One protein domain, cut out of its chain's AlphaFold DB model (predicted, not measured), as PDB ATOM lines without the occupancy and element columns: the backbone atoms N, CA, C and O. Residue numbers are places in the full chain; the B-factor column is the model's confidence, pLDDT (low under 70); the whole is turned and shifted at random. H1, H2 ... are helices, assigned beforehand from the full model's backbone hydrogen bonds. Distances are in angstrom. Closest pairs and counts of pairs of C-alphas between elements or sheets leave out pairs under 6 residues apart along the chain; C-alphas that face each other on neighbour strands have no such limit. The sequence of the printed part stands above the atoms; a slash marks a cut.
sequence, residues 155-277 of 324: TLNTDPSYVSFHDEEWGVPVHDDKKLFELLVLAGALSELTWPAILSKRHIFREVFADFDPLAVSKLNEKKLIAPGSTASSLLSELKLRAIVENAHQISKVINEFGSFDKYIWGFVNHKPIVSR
ATOM      1  N   THR A 155     -11.574  62.158  31.145       86.31
ATOM      2  CA  THR A 155     -12.333  63.133  30.353       86.31
ATOM      3  C   THR A 155     -13.814  63.139  30.747       86.31
ATOM      4  O   THR A 155     -14.282  62.249  31.461       86.31
ATOM      5  N   LEU A 156     -14.574  64.118  30.248       81.19
ATOM      6  CA  LEU A 156     -16.028  64.188  30.452       81.19
ATOM      7  C   LEU A 156     -16.786  63.008  29.818       81.19
ATOM      8  O   LEU A 156     -17.845  62.645  30.317       81.19
ATOM      9  N   ASN A 157     -16.230  62.403  28.765       83.69
ATOM     10  CA  ASN A 157     -16.885  61.369  27.958       83.69
ATOM     11  C   ASN A 157     -16.374  59.954  28.299       83.69
ATOM     12  O   ASN A 157     -16.484  59.051  27.477       83.69
ATOM     13  N   THR A 158     -15.744  59.770  29.464       85.62
ATOM     14  CA  THR A 158     -15.144  58.481  29.859       85.62
ATOM     15  C   THR A 158     -16.102  57.657  30.710       85.62
ATOM     16  O   THR A 158     -16.837  58.217  31.522       85.62
ATOM     17  N   ASP A 159     -16.056  56.332  30.553       88.81
ATOM     18  CA  ASP A 159     -16.986  55.396  31.192       88.81
ATOM     19  C   ASP A 159     -17.092  55.595  32.719       88.81
ATOM     20  O   ASP A 159     -16.056  55.695  33.390       88.81
ATOM     21  N   PRO A 160     -18.306  55.579  33.312       90.56
ATOM     22  CA  PRO A 160     -18.495  55.784  34.751       90.56
ATOM     23  C   PRO A 160     -17.671  54.843  35.643       90.56
ATOM     24  O   PRO A 160     -17.227  55.247  36.715       90.56
ATOM     25  N   SER A 161     -17.400  53.617  35.184       89.81
ATOM     26  CA  SER A 161     -16.542  52.645  35.877       89.81
ATOM     27  C   SER A 161     -15.084  53.108  36.000       89.81
ATOM     28  O   SER A 161     -14.457  52.888  37.032       89.81
ATOM     29  N   TYR A 162     -14.544  53.794  34.988       93.06
ATOM     30  CA  TYR A 162     -13.192  54.358  35.028       93.06
ATOM     31  C   TYR A 162     -13.140  55.668  35.829       93.06
ATOM     32  O   TYR A 162     -12.124  55.972  36.455       93.06
ATOM     33  N   VAL A 163     -14.251  56.415  35.873       92.81
ATOM     34  CA  VAL A 163     -14.407  57.594  36.742       92.81
ATOM     35  C   VAL A 163     -14.442  57.194  38.223       92.81
ATOM     36  O   VAL A 163     -13.731  57.800  39.021       92.81
ATOM     37  N   SER A 164     -15.216  56.164  38.582       93.06
ATOM     38  CA  SER A 164     -15.249  55.582  39.934       93.06
ATOM     39  C   SER A 164     -13.877  55.023  40.326       93.06
ATOM     40  O   SER A 164     -13.314  55.433  41.336       93.06
ATOM     41  N   PHE A 165     -13.242  54.222  39.459       94.50
ATOM     42  CA  PHE A 165     -11.878  53.725  39.680       94.50
ATOM     43  C   PHE A 165     -10.856  54.853  39.935       94.50
ATOM     44  O   PHE A 165     -10.019  54.726  40.828       94.50
ATOM     45  N   HIS A 166     -10.930  55.975  39.207       94.94
ATOM     46  CA  HIS A 166     -10.096  57.154  39.480       94.94
ATOM     47  C   HIS A 166     -10.391  57.793  40.847       94.94
ATOM     48  O   HIS A 166      -9.458  58.170  41.552       94.94
ATOM     49  N   ASP A 167     -11.667  57.978  41.196       94.00
ATOM     50  CA  ASP A 167     -12.078  58.717  42.396       94.00
ATOM     51  C   ASP A 167     -11.990  57.893  43.696       94.00
ATOM     52  O   ASP A 167     -11.911  58.493  44.769       94.00
ATOM     53  N   GLU A 168     -12.013  56.558  43.613       94.62
ATOM     54  CA  GLU A 168     -12.178  55.653  44.766       94.62
ATOM     55  C   GLU A 168     -11.027  54.648  44.958       94.62
ATOM     56  O   GLU A 168     -10.757  54.251  46.090       94.62
ATOM     57  N   GLU A 169     -10.325  54.241  43.891       95.38
ATOM     58  CA  GLU A 169      -9.245  53.238  43.966       95.38
ATOM     59  C   GLU A 169      -7.863  53.798  43.586       95.38
ATOM     60  O   GLU A 169      -6.847  53.420  44.175       95.38
ATOM     61  N   TRP A 170      -7.781  54.697  42.601       94.69
ATOM     62  CA  TRP A 170      -6.498  55.075  42.007       94.69
ATOM     63  C   TRP A 170      -5.618  55.921  42.938       94.69
ATOM     64  O   TRP A 170      -5.870  57.096  43.199       94.69
ATOM     65  N   GLY A 171      -4.508  55.330  43.386       93.25
ATOM     66  CA  GLY A 171      -3.548  55.980  44.283       93.25
ATOM     67  C   GLY A 171      -3.948  55.953  45.763       93.25
ATOM     68  O   GLY A 171      -3.206  56.483  46.593       93.25
ATOM     69  N   VAL A 172      -5.069  55.313  46.106       95.38
ATOM     70  CA  VAL A 172      -5.456  55.043  47.494       95.38
ATOM     71  C   VAL A 172      -4.537  53.951  48.074       95.38
ATOM     72  O   VAL A 172      -4.273  52.957  47.395       95.38
ATOM     73  N   PRO A 173      -4.008  54.098  49.305       96.25
ATOM     74  CA  PRO A 173      -3.220  53.051  49.955       96.25
ATOM     75  C   PRO A 173      -4.023  51.760  50.170       96.25
ATOM     76  O   PRO A 173      -5.106  51.784  50.749       96.25
ATOM     77  N   VAL A 174      -3.463  50.624  49.744       96.12
ATOM     78  CA  VAL A 174      -4.054  49.288  49.905       96.12
ATOM     79  C   VAL A 174      -3.055  48.363  50.602       96.12
ATOM     80  O   VAL A 174      -1.903  48.266  50.180       96.12
ATOM     81  N   HIS A 175      -3.531  47.673  51.640       96.25
ATOM     82  CA  HIS A 175      -2.763  46.749  52.491       96.25
ATOM     83  C   HIS A 175      -3.331  45.312  52.475       96.25
ATOM     84  O   HIS A 175      -3.182  44.546  53.422       96.25
ATOM     85  N   ASP A 176      -4.038  44.965  51.398       97.00
ATOM     86  CA  ASP A 176      -4.675  43.668  51.166       97.00
ATOM     87  C   ASP A 176      -3.903  42.926  50.067       97.00
ATOM     88  O   ASP A 176      -3.886  43.363  48.913       97.00
ATOM     89  N   ASP A 177      -3.261  41.811  50.431       96.19
ATOM     90  CA  ASP A 177      -2.458  40.971  49.534       96.19
ATOM     91  C   ASP A 177      -3.215  40.570  48.249       96.19
ATOM     92  O   ASP A 177      -2.604  40.539  47.177       96.19
ATOM     93  N   LYS A 178      -4.534  40.311  48.321       96.62
ATOM     94  CA  LYS A 178      -5.340  39.922  47.150       96.62
ATOM     95  C   LYS A 178      -5.570  41.097  46.212       96.62
ATOM     96  O   LYS A 178      -5.382  40.963  45.008       96.62
ATOM     97  N   LYS A 179      -5.898  42.276  46.747       96.69
ATOM     98  CA  LYS A 179      -6.068  43.504  45.942       96.69
ATOM     99  C   LYS A 179      -4.750  43.996  45.345       96.69
ATOM    100  O   LYS A 179      -4.730  44.491  44.220       96.69
ATOM    101  N   LEU A 180      -3.640  43.824  46.063       96.88
ATOM    102  CA  LEU A 180      -2.299  44.101  45.545       96.88
ATOM    103  C   LEU A 180      -1.925  43.141  44.402       96.88
ATOM    104  O   LEU A 180      -1.290  43.570  43.436       96.88
ATOM    105  N   PHE A 181      -2.345  41.872  44.464       97.31
ATOM    106  CA  PHE A 181      -2.172  40.929  43.357       97.31
ATOM    107  C   PHE A 181      -3.142  41.186  42.190       97.31
ATOM    108  O   PHE A 181      -2.691  41.180  41.045       97.31
ATOM    109  N   GLU A 182      -4.417  41.508  42.451       97.38
ATOM    110  CA  GLU A 182      -5.382  41.987  41.444       97.38
ATOM    111  C   GLU A 182      -4.767  43.139  40.646       97.38
ATOM    112  O   GLU A 182      -4.611  43.034  39.430       97.38
ATOM    113  N   LEU A 183      -4.322  44.203  41.319       96.25
ATOM    114  CA  LEU A 183      -3.742  45.370  40.657       96.25
ATOM    115  C   LEU A 183      -2.492  45.021  39.830       96.25
ATOM    116  O   LEU A 183      -2.322  45.563  38.738       96.25
ATOM    117  N   LEU A 184      -1.642  44.099  40.298       95.75
ATOM    118  CA  LEU A 184      -0.474  43.634  39.542       95.75
ATOM    119  C   LEU A 184      -0.871  42.855  38.276       95.75
ATOM    120  O   LEU A 184      -0.271  43.061  37.219       95.75
ATOM    121  N   VAL A 185      -1.879  41.982  38.359       96.31
ATOM    122  CA  VAL A 185      -2.382  41.214  37.209       96.31
ATOM    123  C   VAL A 185      -3.080  42.127  36.201       96.31
ATOM    124  O   VAL A 185      -2.785  42.049  35.008       96.31
ATOM    125  N   LEU A 186      -3.934  43.045  36.664       96.31
ATOM    126  CA  LEU A 186      -4.617  44.010  35.800       96.31
ATOM    127  C   LEU A 186      -3.623  44.979  35.137       96.31
ATOM    128  O   LEU A 186      -3.723  45.231  33.939       96.31
ATOM    129  N   ALA A 187      -2.586  45.436  35.851       94.94
ATOM    130  CA  ALA A 187      -1.487  46.189  35.243       94.94
ATOM    131  C   ALA A 187      -0.692  45.348  34.221       94.94
ATOM    132  O   ALA A 187      -0.215  45.874  33.215       94.94
ATOM    133  N   GLY A 188      -0.587  44.031  34.433       94.44
ATOM    134  CA  GLY A 188      -0.028  43.083  33.469       94.44
ATOM    135  C   GLY A 188      -0.864  42.925  32.192       94.44
ATOM    136  O   GLY A 188      -0.287  42.689  31.127       94.44
ATOM    137  N   ALA A 189      -2.187  43.099  32.270       95.94
ATOM    138  CA  ALA A 189      -3.114  43.054  31.134       95.94
ATOM    139  C   ALA A 189      -3.059  44.306  30.232       95.94
ATOM    140  O   ALA A 189      -3.483  44.243  29.077       95.94
ATOM    141  N   LEU A 190      -2.473  45.420  30.698       94.69
ATOM    142  CA  LEU A 190      -2.401  46.693  29.955       94.69
ATOM    143  C   LEU A 190      -1.612  46.656  28.636       94.69
ATOM    144  O   LEU A 190      -1.647  47.622  27.880       94.69
ATOM    145  N   SER A 191      -0.883  45.575  28.344       93.88
ATOM    146  CA  SER A 191      -0.247  45.397  27.029       93.88
ATOM    147  C   SER A 191      -1.169  44.771  25.976       93.88
ATOM    148  O   SER A 191      -0.734  44.596  24.845       93.88
ATOM    149  N   GLU A 192      -2.383  44.366  26.354       95.56
ATOM    150  CA  GLU A 192      -3.366  43.708  25.477       95.56
ATOM    151  C   GLU A 192      -4.744  44.391  25.538       95.56
ATOM    152  O   GLU A 192      -5.470  44.394  24.548       95.56
ATOM    153  N   LEU A 193      -5.097  45.016  26.670       95.38
ATOM    154  CA  LEU A 193      -6.375  45.697  26.891       95.38
ATOM    155  C   LEU A 193      -6.180  47.109  27.470       95.38
ATOM    156  O   LEU A 193      -5.234  47.370  28.209       95.38
ATOM    157  N   THR A 194      -7.114  48.020  27.193       94.56
ATOM    158  CA  THR A 194      -7.161  49.348  27.831       94.56
ATOM    159  C   THR A 194      -7.794  49.274  29.224       94.56
ATOM    160  O   THR A 194      -8.602  48.383  29.492       94.56
ATOM    161  N   TRP A 195      -7.492  50.229  30.115       93.56
ATOM    162  CA  TRP A 195      -8.087  50.267  31.464       93.56
ATOM    163  C   TRP A 195      -9.627  50.163  31.478       93.56
ATOM    164  O   TRP A 195     -10.125  49.324  32.226       93.56
ATOM    165  N   PRO A 196     -10.401  50.907  30.658       93.50
ATOM    166  CA  PRO A 196     -11.859  50.754  30.630       93.50
ATOM    167  C   PRO A 196     -12.319  49.347  30.219       93.50
ATOM    168  O   PRO A 196     -13.227  48.791  30.835       93.50
ATOM    169  N   ALA A 197     -11.647  48.719  29.244       94.31
ATOM    170  CA  ALA A 197     -11.947  47.349  28.822       94.31
ATOM    171  C   ALA A 197     -11.619  46.312  29.914       94.31
ATOM    172  O   ALA A 197     -12.361  45.344  30.087       94.31
ATOM    173  N   ILE A 198     -10.542  46.529  30.676       95.81
ATOM    174  CA  ILE A 198     -10.177  45.706  31.838       95.81
ATOM    175  C   ILE A 198     -11.221  45.853  32.952       95.81
ATOM    176  O   ILE A 198     -11.708  44.849  33.468       95.81
ATOM    177  N   LEU A 199     -11.597  47.087  33.303       95.06
ATOM    178  CA  LEU A 199     -12.544  47.371  34.385       95.06
ATOM    179  C   LEU A 199     -13.954  46.860  34.069       95.06
ATOM    180  O   LEU A 199     -14.577  46.239  34.926       95.06
ATOM    181  N   SER A 200     -14.417  47.029  32.827       94.00
ATOM    182  CA  SER A 200     -15.673  46.446  32.331       94.00
ATOM    183  C   SER A 200     -15.716  44.921  32.530       94.00
ATOM    184  O   SER A 200     -16.690  44.372  33.047       94.00
ATOM    185  N   LYS A 201     -14.608  44.231  32.229       94.94
ATOM    186  CA  LYS A 201     -14.469  42.771  32.364       94.94
ATOM    187  C   LYS A 201     -13.999  42.296  33.750       94.94
ATOM    188  O   LYS A 201     -13.801  41.096  33.931       94.94
ATOM    189  N   ARG A 202     -13.811  43.182  34.742       95.25
ATOM    190  CA  ARG A 202     -13.152  42.860  36.033       95.25
ATOM    191  C   ARG A 202     -13.838  41.737  36.816       95.25
ATOM    192  O   ARG A 202     -13.161  40.978  37.502       95.25
ATOM    193  N   HIS A 203     -15.155  41.592  36.681       95.88
ATOM    194  CA  HIS A 203     -15.909  40.481  37.268       95.88
ATOM    195  C   HIS A 203     -15.487  39.120  36.678       95.88
ATOM    196  O   HIS A 203     -15.183  38.203  37.434       95.88
ATOM    197  N   ILE A 204     -15.341  39.025  35.350       96.44
ATOM    198  CA  ILE A 204     -14.857  37.821  34.650       96.44
ATOM    199  C   ILE A 204     -13.413  37.505  35.059       96.44
ATOM    200  O   ILE A 204     -13.059  36.350  35.280       96.44
ATOM    201  N   PHE A 205     -12.570  38.532  35.214       96.44
ATOM    202  CA  PHE A 205     -11.208  38.354  35.725       96.44
ATOM    203  C   PHE A 205     -11.190  37.747  37.141       96.44
ATOM    204  O   PHE A 205     -10.384  36.855  37.398       96.44
ATOM    205  N   ARG A 206     -12.076  38.184  38.047       96.81
ATOM    206  CA  ARG A 206     -12.180  37.627  39.409       96.81
ATOM    207  C   ARG A 206     -12.644  36.173  39.412       96.81
ATOM    208  O   ARG A 206     -12.050  35.366  40.119       96.81
ATOM    209  N   GLU A 207     -13.625  35.828  38.581       96.06
ATOM    210  CA  GLU A 207     -14.080  34.446  38.391       96.06
ATOM    211  C   GLU A 207     -12.942  33.544  37.874       96.06
ATOM    212  O   GLU A 207     -12.618  32.524  38.482       96.06
ATOM    213  N   VAL A 208     -12.268  33.959  36.795       96.00
ATOM    214  CA  VAL A 208     -11.172  33.207  36.158       96.00
ATOM    215  C   VAL A 208      -9.957  33.033  37.080       96.00
ATOM    216  O   VAL A 208      -9.301  31.989  37.039       96.00
ATOM    217  N   PHE A 209      -9.649  34.033  37.909       96.44
ATOM    218  CA  PHE A 209      -8.478  34.046  38.792       96.44
ATOM    219  C   PHE A 209      -8.823  33.905  40.285       96.44
ATOM    220  O   PHE A 209      -8.039  34.336  41.128       96.44
ATOM    221  N   ALA A 210      -9.959  33.280  40.622       95.50
ATOM    222  CA  ALA A 210     -10.357  32.920  41.991       95.50
ATOM    223  C   ALA A 210     -10.197  34.072  43.014       95.50
ATOM    224  O   ALA A 210      -9.449  33.965  43.992       95.50
ATOM    225  N   ASP A 211     -10.854  35.204  42.731       96.31
ATOM    226  CA  ASP A 211     -10.790  36.464  43.494       96.31
ATOM    227  C   ASP A 211      -9.361  36.982  43.746       96.31
ATOM    228  O   ASP A 211      -9.080  37.645  44.748       96.31
ATOM    229  N   PHE A 212      -8.443  36.675  42.824       97.25
ATOM    230  CA  PHE A 212      -7.021  37.008  42.901       97.25
ATOM    231  C   PHE A 212      -6.352  36.541  44.203       97.25
ATOM    232  O   PHE A 212      -5.488  37.220  44.757       97.25
ATOM    233  N   ASP A 213      -6.709  35.353  44.691       96.88
ATOM    234  CA  ASP A 213      -5.950  34.682  45.743       96.88
ATOM    235  C   ASP A 213      -4.632  34.112  45.172       96.88
ATOM    236  O   ASP A 213      -4.681  33.179  44.363       96.88
ATOM    237  N   PRO A 214      -3.439  34.599  45.580       95.19
ATOM    238  CA  PRO A 214      -2.179  34.116  45.014       95.19
ATOM    239  C   PRO A 214      -1.951  32.616  45.246       95.19
ATOM    240  O   PRO A 214      -1.355  31.959  44.393       95.19
ATOM    241  N   LEU A 215      -2.463  32.059  46.352       94.81
ATOM    242  CA  LEU A 215      -2.323  30.648  46.723       94.81
ATOM    243  C   LEU A 215      -3.328  29.740  45.999       94.81
ATOM    244  O   LEU A 215      -3.131  28.519  45.982       94.81
ATOM    245  N   ALA A 216      -4.407  30.300  45.442       96.75
ATOM    246  CA  ALA A 216      -5.325  29.597  44.548       96.75
ATOM    247  C   ALA A 216      -4.856  29.698  43.090       96.75
ATOM    248  O   ALA A 216      -4.766  28.677  42.409       96.75
ATOM    249  N   VAL A 217      -4.472  30.896  42.629       96.62
ATOM    250  CA  VAL A 217      -3.978  31.125  41.260       96.62
ATOM    251  C   VAL A 217      -2.711  30.314  40.984       96.62
ATOM    252  O   VAL A 217      -2.611  29.689  39.931       96.62
ATOM    253  N   SER A 218      -1.806  30.182  41.961       94.75
ATOM    254  CA  SER A 218      -0.623  29.309  41.869       94.75
ATOM    255  C   SER A 218      -0.931  27.799  41.905       94.75
ATOM    256  O   SER A 218      -0.014  26.987  42.031       94.75
ATOM    257  N   LYS A 219      -2.207  27.398  41.906       95.12
ATOM    258  CA  LYS A 219      -2.672  26.002  41.819       95.12
ATOM    259  C   LYS A 219      -3.615  25.781  40.631       95.12
ATOM    260  O   LYS A 219      -4.069  24.655  40.424       95.12
ATOM    261  N   LEU A 220      -3.916  26.823  39.850       93.81
ATOM    262  CA  LEU A 220      -4.731  26.689  38.649       93.81
ATOM    263  C   LEU A 220      -3.987  25.860  37.599       93.81
ATOM    264  O   LEU A 220      -2.785  25.999  37.382       93.81
ATOM    265  N   ASN A 221      -4.722  24.980  36.927       92.38
ATOM    266  CA  ASN A 221      -4.150  24.126  35.898       92.38
ATOM    267  C   ASN A 221      -3.976  24.933  34.603       92.38
ATOM    268  O   ASN A 221      -4.953  25.148  33.883       92.38
ATOM    269  N   GLU A 222      -2.741  25.340  34.294       90.56
ATOM    270  CA  GLU A 222      -2.393  26.086  33.073       90.56
ATOM    271  C   GLU A 222      -3.035  25.500  31.810       90.56
ATOM    272  O   GLU A 222      -3.576  26.240  30.994       90.56
ATOM    273  N   LYS A 223      -3.048  24.166  31.662       91.00
ATOM    274  CA  LYS A 223      -3.605  23.499  30.473       91.00
ATOM    275  C   LYS A 223      -5.116  23.702  30.330       91.00
ATOM    276  O   LYS A 223      -5.618  23.626  29.217       91.00
ATOM    277  N   LYS A 224      -5.837  23.957  31.432       91.44
ATOM    278  CA  LYS A 224      -7.263  24.322  31.414       91.44
ATOM    279  C   LYS A 224      -7.477  25.816  31.153       91.44
ATOM    280  O   LYS A 224      -8.417  26.154  30.448       91.44
ATOM    281  N   LEU A 225      -6.611  26.688  31.678       91.06
ATOM    282  CA  LEU A 225      -6.668  28.137  31.418       91.06
ATOM    283  C   LEU A 225      -6.309  28.489  29.966       91.06
ATOM    284  O   LEU A 225      -6.848  29.431  29.404       91.06
ATOM    285  N   ILE A 226      -5.391  27.739  29.360       93.50
ATOM    286  CA  ILE A 226      -4.893  27.969  27.995       93.50
ATOM    287  C   ILE A 226      -5.742  27.212  26.952       93.50
ATOM    288  O   ILE A 226      -5.602  27.438  25.753       93.50
ATOM    289  N   ALA A 227      -6.651  26.329  27.384       92.81
ATOM    290  CA  ALA A 227      -7.512  25.565  26.486       92.81
ATOM    291  C   ALA A 227      -8.356  26.501  25.589       92.81
ATOM    292  O   ALA A 227      -9.022  27.395  26.128       92.81
ATOM    293  N   PRO A 228      -8.377  26.300  24.255       89.31
ATOM    294  CA  PRO A 228      -9.195  27.100  23.349       89.31
ATOM    295  C   PRO A 228     -10.675  27.088  23.743       89.31
ATOM    296  O   PRO A 228     -11.239  26.032  24.025       89.31
ATOM    297  N   GLY A 229     -11.298  28.266  23.766       88.19
ATOM    298  CA  GLY A 229     -12.699  28.431  24.169       88.19
ATOM    299  C   GLY A 229     -12.923  28.528  25.684       88.19
ATOM    300  O   GLY A 229     -14.054  28.743  26.110       88.19
ATOM    301  N   SER A 230     -11.875  28.426  26.509       92.44
ATOM    302  CA  SER A 230     -11.968  28.777  27.932       92.44
ATOM    303  C   SER A 230     -12.140  30.289  28.120       92.44
ATOM    304  O   SER A 230     -11.568  31.087  27.370       92.44
ATOM    305  N   THR A 231     -12.856  30.700  29.169       93.12
ATOM    306  CA  THR A 231     -13.079  32.117  29.517       93.12
ATOM    307  C   THR A 231     -11.774  32.882  29.767       93.12
ATOM    308  O   THR A 231     -11.704  34.082  29.543       93.12
ATOM    309  N   ALA A 232     -10.712  32.191  30.189       92.38
ATOM    310  CA  ALA A 232      -9.379  32.770  30.323       92.38
ATOM    311  C   ALA A 232      -8.755  33.098  28.952       92.38
ATOM    312  O   ALA A 232      -8.279  34.216  28.747       92.38
ATOM    313  N   SER A 233      -8.819  32.160  27.999       92.06
ATOM    314  CA  SER A 233      -8.270  32.317  26.639       92.06
ATOM    315  C   SER A 233      -8.944  33.407  25.793       92.06
ATOM    316  O   SER A 233      -8.360  33.861  24.812       92.06
ATOM    317  N   SER A 234     -10.149  33.858  26.166       93.25
ATOM    318  CA  SER A 234     -10.851  34.980  25.523       93.25
ATOM    319  C   SER A 234     -10.657  36.334  26.229       93.25
ATOM    320  O   SER A 234     -11.082  37.369  25.703       93.25
ATOM    321  N   LEU A 235     -10.001  36.356  27.398       94.25
ATOM    322  CA  LEU A 235      -9.597  37.584  28.092       94.25
ATOM    323  C   LEU A 235      -8.178  38.032  27.724       94.25
ATOM    324  O   LEU A 235      -7.963  39.233  27.566       94.25
ATOM    325  N   LEU A 236      -7.225  37.097  27.640       96.06
ATOM    326  CA  LEU A 236      -5.788  37.366  27.501       96.06
ATOM    327  C   LEU A 236      -5.067  36.278  26.694       96.06
ATOM    328  O   LEU A 236      -5.508  35.129  26.641       96.06
ATOM    329  N   SER A 237      -3.905  36.621  26.132       96.00
ATOM    330  CA  SER A 237      -3.045  35.669  25.421       96.00
ATOM    331  C   SER A 237      -2.485  34.561  26.326       96.00
ATOM    332  O   SER A 237      -2.230  34.756  27.517       96.00
ATOM    333  N   GLU A 238      -2.182  33.402  25.733       95.12
ATOM    334  CA  GLU A 238      -1.505  32.270  26.389       95.12
ATOM    335  C   GLU A 238      -0.241  32.691  27.166       95.12
ATOM    336  O   GLU A 238       0.009  32.208  28.274       95.12
ATOM    337  N   LEU A 239       0.538  33.632  26.617       94.19
ATOM    338  CA  LEU A 239       1.751  34.155  27.250       94.19
ATOM    339  C   LEU A 239       1.439  34.926  28.540       94.19
ATOM    340  O   LEU A 239       2.177  34.805  29.520       94.19
ATOM    341  N   LYS A 240       0.338  35.686  28.572       94.44
ATOM    342  CA  LYS A 240      -0.113  36.390  29.780       94.44
ATOM    343  C   LYS A 240      -0.727  35.457  30.802       94.44
ATOM    344  O   LYS A 240      -0.422  35.603  31.981       94.44
ATOM    345  N   LEU A 241      -1.519  34.477  30.372       95.69
ATOM    346  CA  LEU A 241      -2.083  33.474  31.276       95.69
ATOM    347  C   LEU A 241      -0.971  32.710  32.015       95.69
ATOM    348  O   LEU A 241      -1.013  32.624  33.242       95.69
ATOM    349  N   ARG A 242       0.088  32.270  31.311       94.50
ATOM    350  CA  ARG A 242       1.289  31.703  31.958       94.50
ATOM    351  C   ARG A 242       1.984  32.686  32.896       94.50
ATOM    352  O   ARG A 242       2.316  32.322  34.021       94.50
ATOM    353  N   ALA A 243       2.189  33.932  32.463       93.56
ATOM    354  CA  ALA A 243       2.843  34.942  33.294       93.56
ATOM    355  C   ALA A 243       2.070  35.232  34.596       93.56
ATOM    356  O   ALA A 243       2.691  35.487  35.624       93.56
ATOM    357  N   ILE A 244       0.735  35.159  34.584       95.19
ATOM    358  CA  ILE A 244      -0.106  35.343  35.777       95.19
ATOM    359  C   ILE A 244       0.068  34.179  36.764       95.19
ATOM    360  O   ILE A 244       0.255  34.430  37.956       95.19
ATOM    361  N   VAL A 245       0.078  32.927  36.290       95.19
ATOM    362  CA  VAL A 245       0.301  31.747  37.151       95.19
ATOM    363  C   VAL A 245       1.722  31.739  37.729       95.19
ATOM    364  O   VAL A 245       1.894  31.542  38.932       95.19
ATOM    365  N   GLU A 246       2.746  32.054  36.931       93.00
ATOM    366  CA  GLU A 246       4.129  32.168  37.422       93.00
ATOM    367  C   GLU A 246       4.299  33.332  38.418       93.00
ATOM    368  O   GLU A 246       4.933  33.167  39.463       93.00
ATOM    369  N   ASN A 247       3.664  34.486  38.181       93.75
ATOM    370  CA  ASN A 247       3.641  35.582  39.157       93.75
ATOM    371  C   ASN A 247       2.975  35.154  40.477       93.75
ATOM    372  O   ASN A 247       3.497  35.470  41.547       93.75
ATOM    373  N   ALA A 248       1.879  34.386  40.424       95.31
ATOM    374  CA  ALA A 248       1.242  33.823  41.616       95.31
ATOM    375  C   ALA A 248       2.165  32.839  42.357       95.31
ATOM    376  O   ALA A 248       2.260  32.886  43.586       95.31
ATOM    377  N   HIS A 249       2.917  31.995  41.636       93.31
ATOM    378  CA  HIS A 249       3.941  31.132  42.231       93.31
ATOM    379  C   HIS A 249       5.055  31.929  42.929       93.31
ATOM    380  O   HIS A 249       5.522  31.506  43.988       93.31
ATOM    381  N   GLN A 250       5.504  33.059  42.374       92.00
ATOM    382  CA  GLN A 250       6.517  33.898  43.028       92.00
ATOM    383  C   GLN A 250       5.956  34.659  44.232       92.00
ATOM    384  O   GLN A 250       6.580  34.658  45.291       92.00
ATOM    385  N   ILE A 251       4.757  35.234  44.126       93.88
ATOM    386  CA  ILE A 251       4.112  35.937  45.243       93.88
ATOM    387  C   ILE A 251       3.788  34.973  46.388       93.88
ATOM    388  O   ILE A 251       4.029  35.311  47.541       93.88
ATOM    389  N   SER A 252       3.406  33.730  46.095       93.19
ATOM    390  CA  SER A 252       3.280  32.673  47.111       93.19
ATOM    391  C   SER A 252       4.597  32.414  47.865       93.19
ATOM    392  O   SER A 252       4.587  32.202  49.076       93.19
ATOM    393  N   LYS A 253       5.755  32.474  47.188       92.00
ATOM    394  CA  LYS A 253       7.081  32.351  47.834       92.00
ATOM    395  C   LYS A 253       7.419  33.587  48.676       92.00
ATOM    396  O   LYS A 253       8.004  33.434  49.743       92.00
ATOM    397  N   VAL A 254       7.028  34.783  48.227       91.81
ATOM    398  CA  VAL A 254       7.176  36.041  48.980       91.81
ATOM    399  C   VAL A 254       6.315  36.027  50.245       91.81
ATOM    400  O   VAL A 254       6.836  36.301  51.322       91.81
ATOM    401  N   ILE A 255       5.044  35.626  50.156       93.81
ATOM    402  CA  ILE A 255       4.148  35.464  51.315       93.81
ATOM    403  C   ILE A 255       4.748  34.459  52.312       93.81
ATOM    404  O   ILE A 255       4.814  34.749  53.502       93.81
ATOM    405  N   ASN A 256       5.298  33.337  51.839       92.06
ATOM    406  CA  ASN A 256       5.959  32.349  52.701       92.06
ATOM    407  C   ASN A 256       7.287  32.829  53.338       92.06
ATOM    408  O   ASN A 256       7.715  32.244  54.329       92.06
ATOM    409  N   GLU A 257       7.965  33.849  52.793       90.94
ATOM    410  CA  GLU A 257       9.251  34.360  53.317       90.94
ATOM    411  C   GLU A 257       9.116  35.662  54.130       90.94
ATOM    412  O   GLU A 257       9.912  35.893  55.039       90.94
ATOM    413  N   PHE A 258       8.104  36.490  53.848       90.94
ATOM    414  CA  PHE A 258       7.858  37.790  54.497       90.94
ATOM    415  C   PHE A 258       6.528  37.850  55.278       90.94
ATOM    416  O   PHE A 258       6.210  38.864  55.902       90.94
ATOM    417  N   GLY A 259       5.735  36.778  55.251       92.88
ATOM    418  CA  GLY A 259       4.434  36.650  55.914       92.88
ATOM    419  C   GLY A 259       3.262  37.314  55.185       92.88
ATOM    420  O   GLY A 259       2.119  37.011  55.510       92.88
ATOM    421  N   SER A 260       3.516  38.228  54.242       95.44
ATOM    422  CA  SER A 260       2.511  38.820  53.346       95.44
ATOM    423  C   SER A 260       3.184  39.586  52.193       95.44
ATOM    424  O   SER A 260       4.345  40.003  52.295       95.44
ATOM    425  N   PHE A 261       2.459  39.765  51.089       95.50
ATOM    426  CA  PHE A 261       2.875  40.543  49.924       95.50
ATOM    427  C   PHE A 261       2.848  42.058  50.185       95.50
ATOM    428  O   PHE A 261       3.787  42.743  49.774       95.50
ATOM    429  N   ASP A 262       1.857  42.569  50.929       96.19
ATOM    430  CA  ASP A 262       1.823  43.937  51.468       96.19
ATOM    431  C   ASP A 262       3.146  44.301  52.156       96.19
ATOM    432  O   ASP A 262       3.830  45.238  51.740       96.19
ATOM    433  N   LYS A 263       3.560  43.506  53.151       94.69
ATOM    434  CA  LYS A 263       4.776  43.771  53.938       94.69
ATOM    435  C   LYS A 263       6.017  43.864  53.055       94.69
ATOM    436  O   LYS A 263       6.858  44.742  53.258       94.69
ATOM    437  N   TYR A 264       6.116  42.986  52.059       94.62
ATOM    438  CA  TYR A 264       7.199  42.990  51.083       94.62
ATOM    439  C   TYR A 264       7.170  44.241  50.190       94.62
ATOM    440  O   TYR A 264       8.183  44.936  50.086       94.62
ATOM    441  N   ILE A 265       6.030  44.558  49.562       94.44
ATOM    442  CA  ILE A 265       5.947  45.639  48.569       94.44
ATOM    443  C   ILE A 265       6.008  47.029  49.223       94.44
ATOM    444  O   ILE A 265       6.740  47.905  48.750       94.44
ATOM    445  N   TRP A 266       5.346  47.217  50.370       95.62
ATOM    446  CA  TRP A 266       5.401  48.462  51.140       95.62
ATOM    447  C   TRP A 266       6.740  48.669  51.852       95.62
ATOM    448  O   TRP A 266       7.138  49.819  52.069       95.62
ATOM    449  N   GLY A 267       7.495  47.598  52.116       94.50
ATOM    450  CA  GLY A 267       8.869  47.678  52.614       94.50
ATOM    451  C   GLY A 267       9.792  48.493  51.698       94.50
ATOM    452  O   GLY A 267      10.636  49.242  52.184       94.50
ATOM    453  N   PHE A 268       9.588  48.464  50.372       93.94
ATOM    454  CA  PHE A 268      10.349  49.321  49.449       93.94
ATOM    455  C   PHE A 268      10.026  50.815  49.622       93.94
ATOM    456  O   PHE A 268      10.880  51.657  49.340       93.94
ATOM    457  N   VAL A 269       8.818  51.180  50.064       94.12
ATOM    458  CA  VAL A 269       8.378  52.573  50.295       94.12
ATOM    459  C   VAL A 269       8.383  52.977  51.775       94.12
ATOM    460  O   VAL A 269       7.786  53.988  52.131       94.12
ATOM    461  N   ASN A 270       9.091  52.236  52.635       93.75
ATOM    462  CA  ASN A 270       9.160  52.475  54.083       93.75
ATOM    463  C   ASN A 270       7.759  52.572  54.730       93.75
ATOM    464  O   ASN A 270       7.546  53.372  55.643       93.75
ATOM    465  N   HIS A 271       6.795  51.803  54.208       93.38
ATOM    466  CA  HIS A 271       5.383  51.795  54.607       93.38
ATOM    467  C   HIS A 271       4.684  53.173  54.561       93.38
ATOM    468  O   HIS A 271       3.756  53.424  55.325       93.38
ATOM    469  N   LYS A 272       5.116  54.086  53.669       93.75
ATOM    470  CA  LYS A 272       4.516  55.426  53.507       93.75
ATOM    471  C   LYS A 272       4.275  55.791  52.029       93.75
ATOM    472  O   LYS A 272       5.176  55.605  51.210       93.75
ATOM    473  N   PRO A 273       3.098  56.341  51.660       94.44
ATOM    474  CA  PRO A 273       2.819  56.767  50.286       94.44
ATOM    475  C   PRO A 273       3.746  57.896  49.812       94.44
ATOM    476  O   PRO A 273       4.009  58.850  50.545       94.44
ATOM    477  N   ILE A 274       4.202  57.830  48.557       92.75
ATOM    478  CA  ILE A 274       5.057  58.865  47.949       92.75
ATOM    479  C   ILE A 274       4.178  59.890  47.217       92.75
ATOM    480  O   ILE A 274       3.946  59.798  46.010       92.75
ATOM    481  N   VAL A 275       3.676  60.879  47.962       92.50
ATOM    482  CA  VAL A 275       2.814  61.942  47.422       92.50
ATOM    483  C   VAL A 275       3.619  62.877  46.512       92.50
ATOM    484  O   VAL A 275       4.418  63.691  46.973       92.50
ATOM    485  N   SER A 276       3.392  62.771  45.203       90.50
ATOM    486  CA  SER A 276       4.068  63.591  44.188       90.50
ATOM    487  C   SER A 276       3.303  64.887  43.897       90.50
ATOM    488  O   SER A 276       2.079  64.888  43.830       90.50
ATOM    489  N   ARG A 277       4.020  66.001  43.686       90.94
ATOM    490  CA  ARG A 277       3.440  67.343  43.456       90.94
ATOM    491  C   ARG A 277       3.618  67.825  42.008       90.94
ATOM    492  O   ARG A 277       4.191  68.883  41.761       90.94
TER     493      ARG A 277
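What this domain is: This is residues 155 to 277 of the 324 residues of an uncharacterized protein of Gossypium darwinii (UniProt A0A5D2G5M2). What is the main picture? It is a flat body of helices with H2 in the middle: the long H7 runs beside it, H8 crosses one end of it, and H4, H3 and H1 curve round another side. The short H5 and H6 pack on H7. How large is it? The printed part has 123 residues with eight named helices, H1 to H8 in chain order, and no named strand: all helix, compact, radius of gyration of the C-alphas 15.4 A, spans 46 by 45 by 20 A.

How they stand to each other: What does H7, residues 238 to 258, touch? Its residues 240 to 244 alone only just touch H2, residues 177 to 189, with 3 pairs of C-alphas within 8 A, closest Val 185 and Ile 244 at 6.5 A, a shallow tilt of 27 degrees, opposite ways. H5, residues 214 to 217, touches residues 244 to 252 alone, closest C-alphas Pro 214 and Ala 248, 4.8 A; H6, residues 222 to 225, touches residues 241 to 245 alone, closest C-alphas Glu 222 and Arg 242, 6.8 A. H8, residues 261 to 267, touches H7 only at the corner, closest C-alphas Ile 255 and Phe 261, 5.4 A. What else is by H2? H8 touches its residues 177 to 180 alone, about perpendicular at 86 degrees, closest C-alphas Asp 177 and Phe 261, 5.4 A. H4, residues 202 to 208, is near H2; H3, residues 195 to 200, is close but not clearly touching, closest C-alphas Leu 186 and Ile 198, 7.0 A. H1, residues 160 to 169, touches H3, closest C-alphas Tyr 162 and Pro 196, 5.8 A. How are the backbones? Every O i to N i+4 pair is within hydrogen-bond range in H1, H2, H3, H4, H7 and H8; H5 and H6 are too short for one.

Where its parts are: Where does H7 run? Its 30.1 A go from C-alpha 238 at (-1.505, 32.270, 26.389) to C-alpha 258 at (7.858, 37.790, 54.497). Which others are long? H2 measures 18.5 A and H1 13.3 A.

The domain as a whole: Which C-alphas are farthest apart? Those of Pro 228 and Arg 277, 46.7 A. Is anything cut, long or uncertain? The printed part has no cut, the link from H6 to H7 is long, and no printed residue is under 70 in pLDDT.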